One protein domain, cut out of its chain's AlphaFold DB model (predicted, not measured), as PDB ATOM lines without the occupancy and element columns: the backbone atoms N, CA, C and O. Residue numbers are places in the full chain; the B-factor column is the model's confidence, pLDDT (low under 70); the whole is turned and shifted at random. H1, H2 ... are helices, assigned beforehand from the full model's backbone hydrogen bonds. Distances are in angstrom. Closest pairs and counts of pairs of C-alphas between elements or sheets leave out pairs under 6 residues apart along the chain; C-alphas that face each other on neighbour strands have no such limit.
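Overview. This is residues 63 to 106 of the 108 residues of the protein "Putative RNA-binding Zn-ribbon protein involved in translation (DUF1610 family)" of Armatimonas rosea (UniProt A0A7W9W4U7). One long helix, H2, makes the length of this flat, open V with unequal arms; the shorter helix H1 runs nearly alongside the first part of H2, and the chain folds back between them at residues 75 to 79. The arms have little contact, and the far part of H2, from residue 88, sticks out alone. The printed part has 44 residues, with two named helices, H1 then H2, and no named strand; its class is all helix. It is only just extended, close to loose, with a radius of gyration of the C-alphas of 14.1 A and spans of 46 by 20 by 5 A.

Along the chain. Find C-alpha 80 at (54.437, -17.847, 42.120); from there H2, residues 80 to 104, runs 36.6 A to C-alpha 104 at (29.867, 2.906, 24.665), with x falling and y rising. Then go back to C-alpha 63 at (35.728, -13.022, 43.642), where H1, residues 63 to 74, begins; it is 16.0 A long and x rises along it.

Arrangement. Look first at the start of H2: the closest C-alphas of the two helices are those of Arg 74 and Phe 80, 7.1 A apart. H1 and H2 are close but not clearly touching, with 1 pair of C-alphas within 8 A. They run opposite ways at a shallow tilt of 17 degrees. Their centres are 17.0 A apart. In H1 and H2 every O i to N i+4 pair is within hydrogen-bond range.

Size, cuts and confidence. The two C-alphas farthest apart are those of Arg 76 and Ile 106, at 46.2 A. The link from H1 to H2 is tight, with 5 residues. Residues 75 to 82, of which 80 to 82 belong to H2, stand free, as do residues 88 to 106, of which 88 to 104 belong to H2. The printed part has no cut. In the B-factor column you will find a mean pLDDT of the printed part of 75.9, with residues 73 to 83 under 70.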
ATOM      1  N   PHE A  63      34.427 -13.683  43.587       79.31
ATOM      2  CA  PHE A  63      35.728 -13.022  43.642       79.31
ATOM      3  C   PHE A  63      36.436 -13.260  44.980       79.31
ATOM      4  O   PHE A  63      37.601 -13.653  45.002       79.31
ATOM      5  N   ILE A  64      35.725 -13.110  46.102       77.38
ATOM      6  CA  ILE A  64      36.285 -13.371  47.437       77.38
ATOM      7  C   ILE A  64      36.708 -14.841  47.562       77.38
ATOM      8  O   ILE A  64      37.816 -15.127  48.017       77.38
ATOM      9  N   GLY A  65      35.871 -15.776  47.100       74.50
ATOM     10  CA  GLY A  65      36.194 -17.204  47.074       74.50
ATOM     11  C   GLY A  65      37.440 -17.511  46.238       74.50
ATOM     12  O   GLY A  65      38.326 -18.232  46.699       74.50
ATOM     13  N   ALA A  66      37.555 -16.912  45.050       75.62
ATOM     14  CA  ALA A  66      38.721 -17.055  44.182       75.62
ATOM     15  C   ALA A  66      39.997 -16.500  44.830       75.62
ATOM     16  O   ALA A  66      41.038 -17.151  44.773       75.62
ATOM     17  N   VAL A  67      39.922 -15.349  45.506       77.31
ATOM     18  CA  VAL A  67      41.055 -14.753  46.233       77.31
ATOM     19  C   VAL A  67      41.485 -15.634  47.408       77.31
ATOM     20  O   VAL A  67      42.678 -15.876  47.587       77.31
ATOM     21  N   VAL A  68      40.541 -16.165  48.190       78.31
ATOM     22  CA  VAL A  68      40.846 -17.062  49.318       78.31
ATOM     23  C   VAL A  68      41.439 -18.381  48.824       78.31
ATOM     24  O   VAL A  68      42.444 -18.840  49.372       78.31
ATOM     25  N   ALA A  69      40.873 -18.975  47.772       77.31
ATOM     26  CA  ALA A  69      41.417 -20.173  47.139       77.31
ATOM     27  C   ALA A  69      42.826 -19.911  46.597       77.31
ATOM     28  O   ALA A  69      43.749 -20.666  46.898       77.31
ATOM     29  N   TYR A  70      43.028 -18.796  45.895       71.88
ATOM     30  CA  TYR A  70      44.334 -18.360  45.416       71.88
ATOM     31  C   TYR A  70      45.340 -18.215  46.563       71.88
ATOM     32  O   TYR A  70      46.459 -18.714  46.464       71.88
ATOM     33  N   PHE A  71      44.946 -17.614  47.687       72.56
ATOM     34  CA  PHE A  71      45.819 -17.451  48.850       72.56
ATOM     35  C   PHE A  71      46.151 -18.790  49.530       72.56
ATOM     36  O   PHE A  71      47.274 -19.006  49.988       72.56
ATOM     37  N   ARG A  72      45.199 -19.731  49.554       71.19
ATOM     38  CA  ARG A  72      45.422 -21.099  50.045       71.19
ATOM     39  C   ARG A  72      46.356 -21.887  49.121       71.19
ATOM     40  O   ARG A  72      47.276 -22.535  49.624       71.19
ATOM     41  N   LEU A  73      46.182 -21.781  47.802       66.81
ATOM     42  CA  LEU A  73      47.064 -22.383  46.792       66.81
ATOM     43  C   LEU A  73      48.470 -21.763  46.803       66.81
ATOM     44  O   LEU A  73      49.456 -22.494  46.699       66.81
ATOM     45  N   ARG A  74      48.576 -20.448  47.032       64.56
ATOM     46  CA  ARG A  74      49.837 -19.715  47.249       64.56
ATOM     47  C   ARG A  74      50.693 -20.331  48.353       64.56
ATOM     48  O   ARG A  74      51.912 -20.299  48.241       64.56
ATOM     49  N   SER A  75      50.088 -20.908  49.392       64.38
ATOM     50  CA  SER A  75      50.859 -21.523  50.480       64.38
ATOM     51  C   SER A  75      51.550 -22.842  50.098       64.38
ATOM     52  O   SER A  75      52.393 -23.307  50.859       64.38
ATOM     53  N   ARG A  76      51.227 -23.449  48.940       66.19
ATOM     54  CA  ARG A  76      51.721 -24.787  48.564       66.19
ATOM     55  C   ARG A  76      52.749 -24.858  47.428       66.19
ATOM     56  O   ARG A  76      53.424 -25.879  47.369       66.19
ATOM     57  N   TYR A  77      52.890 -23.871  46.532       61.56
ATOM     58  CA  TYR A  77      53.726 -24.046  45.322       61.56
ATOM     59  C   TYR A  77      54.544 -22.804  44.888       61.56
ATOM     60  O   TYR A  77      54.002 -21.700  44.857       61.56
ATOM     61  N   PRO A  78      55.819 -22.973  44.458       59.69
ATOM     62  CA  PRO A  78      56.737 -21.891  44.074       59.69
ATOM     63  C   PRO A  78      56.606 -21.394  42.615       59.69
ATOM     64  O   PRO A  78      57.440 -20.613  42.165       59.69
ATOM     65  N   TYR A  79      55.553 -21.749  41.865       59.81
ATOM     66  CA  TYR A  79      55.264 -21.201  40.515       59.81
ATOM     67  C   TYR A  79      54.680 -19.769  40.554       59.81
ATOM     68  O   TYR A  79      53.848 -19.360  39.742       59.81
ATOM     69  N   PHE A  80      55.113 -19.004  41.552       54.91
ATOM     70  CA  PHE A  80      54.437 -17.847  42.120       54.91
ATOM     71  C   PHE A  80      54.364 -16.642  41.168       54.91
ATOM     72  O   PHE A  80      53.353 -15.944  41.119       54.91
ATOM     73  N   CYS A  81      55.395 -16.435  40.346       59.88
ATOM     74  CA  CYS A  81      55.424 -15.327  39.388       59.88
ATOM     75  C   CYS A  81      54.399 -15.487  38.261       59.88
ATOM     76  O   CYS A  81      53.782 -14.506  37.857       59.88
ATOM     77  N   VAL A  82      54.176 -16.715  37.782       62.53
ATOM     78  CA  VAL A  82      53.260 -16.965  36.659       62.53
ATOM     79  C   VAL A  82      51.813 -16.752  37.098       62.53
ATOM     80  O   VAL A  82      51.050 -16.106  36.388       62.53
ATOM     81  N   GLY A  83      51.450 -17.215  38.301       67.19
ATOM     82  CA  GLY A  83      50.109 -17.020  38.860       67.19
ATOM     83  C   GLY A  83      49.778 -15.560  39.192       67.19
ATOM     84  O   GLY A  83      48.631 -15.140  39.060       67.19
ATOM     85  N   LEU A  84      50.766 -14.770  39.622       70.31
ATOM     86  CA  LEU A  84      50.573 -13.341  39.881       70.31
ATOM     87  C   LEU A  84      50.347 -12.573  38.571       70.31
ATOM     88  O   LEU A  84      49.396 -11.800  38.470       70.31
ATOM     89  N   LEU A  85      51.168 -12.845  37.552       72.94
ATOM     90  CA  LEU A  85      51.044 -12.245  36.223       72.94
ATOM     91  C   LEU A  85      49.699 -12.568  35.573       72.94
ATOM     92  O   LEU A  85      49.028 -11.659  35.095       72.94
ATOM     93  N   THR A  86      49.260 -13.827  35.606       76.19
ATOM     94  CA  THR A  86      47.963 -14.201  35.027       76.19
ATOM     95  C   THR A  86      46.802 -13.533  35.754       76.19
ATOM     96  O   THR A  86      45.904 -13.020  35.092       76.19
ATOM     97  N   SER A  87      46.836 -13.452  37.090       77.00
ATOM     98  CA  SER A  87      45.797 -12.758  37.862       77.00
ATOM     99  C   SER A  87      45.752 -11.250  37.581       77.00
ATOM    100  O   SER A  87      44.673 -10.698  37.378       77.00
ATOM    101  N   ALA A  88      46.913 -10.593  37.482       79.50
ATOM    102  CA  ALA A  88      47.009  -9.173  37.160       79.50
ATOM    103  C   ALA A  88      46.491  -8.878  35.744       79.50
ATOM    104  O   ALA A  88      45.753  -7.914  35.550       79.50
ATOM    105  N   VAL A  89      46.811  -9.739  34.771       81.88
ATOM    106  CA  VAL A  89      46.301  -9.635  33.395       81.88
ATOM    107  C   VAL A  89      44.782  -9.813  33.358       81.88
ATOM    108  O   VAL A  89      44.098  -9.043  32.691       81.88
ATOM    109  N   LEU A  90      44.230 -10.771  34.106       80.56
ATOM    110  CA  LEU A  90      42.782 -11.007  34.161       80.56
ATOM    111  C   LEU A  90      42.024  -9.815  34.761       80.56
ATOM    112  O   LEU A  90      40.992  -9.408  34.231       80.56
ATOM    113  N   ILE A  91      42.562  -9.223  35.832       84.06
ATOM    114  CA  ILE A  91      42.009  -8.012  36.450       84.06
ATOM    115  C   ILE A  91      42.089  -6.830  35.478       84.06
ATOM    116  O   ILE A  91      41.108  -6.106  35.316       84.06
ATOM    117  N   LEU A  92      43.220  -6.654  34.788       86.62
ATOM    118  CA  LEU A  92      43.391  -5.594  33.796       86.62
ATOM    119  C   LEU A  92      42.382  -5.729  32.644       86.62
ATOM    120  O   LEU A  92      41.770  -4.737  32.254       86.62
ATOM    121  N   LEU A  93      42.167  -6.947  32.135       85.25
ATOM    122  CA  LEU A  93      41.183  -7.223  31.084       85.25
ATOM    123  C   LEU A  93      39.748  -6.943  31.547       85.25
ATOM    124  O   LEU A  93      38.966  -6.377  30.784       85.25
ATOM    125  N   LEU A  94      39.409  -7.277  32.797       86.12
ATOM    126  CA  LEU A  94      38.111  -6.936  33.387       86.12
ATOM    127  C   LEU A  94      37.907  -5.420  33.473       86.12
ATOM    128  O   LEU A  94      36.867  -4.922  33.047       86.12
ATOM    129  N   ILE A  95      38.902  -4.681  33.974       88.62
ATOM    130  CA  ILE A  95      38.844  -3.215  34.068       88.62
ATOM    131  C   ILE A  95      38.691  -2.594  32.675       88.62
ATOM    132  O   ILE A  95      37.856  -1.712  32.487       88.62
ATOM    133  N   LEU A  96      39.449  -3.081  31.687       89.19
ATOM    134  CA  LEU A  96      39.368  -2.604  30.307       89.19
ATOM    135  C   LEU A  96      37.983  -2.872  29.699       89.19
ATOM    136  O   LEU A  96      37.416  -1.994  29.054       89.19
ATOM    137  N   GLY A  97      37.413  -4.056  29.940       86.50
ATOM    138  CA  GLY A  97      36.065  -4.408  29.493       86.50
ATOM    139  C   GLY A  97      34.998  -3.488  30.087       86.50
ATOM    140  O   GLY A  97      34.172  -2.954  29.350       86.50
ATOM    141  N   ILE A  98      35.058  -3.231  31.397       86.44
ATOM    142  CA  ILE A  98      34.153  -2.290  32.074       86.44
ATOM    143  C   ILE A  98      34.307  -0.885  31.482       86.44
ATOM    144  O   ILE A  98      33.315  -0.237  31.161       86.44
ATOM    145  N   PHE A  99      35.545  -0.432  31.276       89.56
ATOM    146  CA  PHE A  99      35.829   0.883  30.708       89.56
ATOM    147  C   PHE A  99      35.259   1.044  29.290       89.56
ATOM    148  O   PHE A  99      34.642   2.064  28.989       89.56
ATOM    149  N   LEU A 100      35.393   0.028  28.431       89.25
ATOM    150  CA  LEU A 100      34.816   0.033  27.082       89.25
ATOM    151  C   LEU A 100      33.283   0.091  27.106       89.25
ATOM    152  O   LEU A 100      32.689   0.844  26.333       89.25
ATOM    153  N   VAL A 101      32.646  -0.647  28.019       86.81
ATOM    154  CA  VAL A 101      31.191  -0.572  28.224       86.81
ATOM    155  C   VAL A 101      30.789   0.841  28.658       86.81
ATOM    156  O   VAL A 101      29.861   1.412  28.085       86.81
ATOM    157  N   CYS A 102      31.521   1.455  29.592       80.31
ATOM    158  CA  CYS A 102      31.270   2.833  30.015       80.31
ATOM    159  C   CYS A 102      31.397   3.837  28.858       80.31
ATOM    160  O   CYS A 102      30.546   4.713  28.727       80.31
ATOM    161  N   LEU A 103      32.409   3.696  27.997       82.38
ATOM    162  CA  LEU A 103      32.585   4.568  26.830       82.38
ATOM    163  C   LEU A 103      31.465   4.400  25.795       82.38
ATOM    164  O   LEU A 103      31.039   5.385  25.197       82.38
ATOM    165  N   SER A 104      30.968   3.176  25.600       81.19
ATOM    166  CA  SER A 104      29.867   2.906  24.665       81.19
ATOM    167  C   SER A 104      28.526   3.514  25.096       81.19
ATOM    168  O   SER A 104      27.652   3.726  24.259       81.19
ATOM    169  N   GLY A 105      28.375   3.827  26.387       76.31
ATOM    170  CA  GLY A 105      27.180   4.453  26.948       76.31
ATOM    171  C   GLY A 105      27.165   5.983  26.902       76.31
ATOM    172  O   GLY A 105      26.183   6.569  27.347       76.31
ATOM    173  N   ILE A 106      28.218   6.642  26.401       78.00
ATOM    174  CA  ILE A 106      28.248   8.104  26.250       78.00
ATOM    175  C   ILE A 106      27.574   8.455  24.911       78.00
ATOM    176  O   ILE A 106      28.173   8.197  23.861       78.00
TER     177      ILE A 106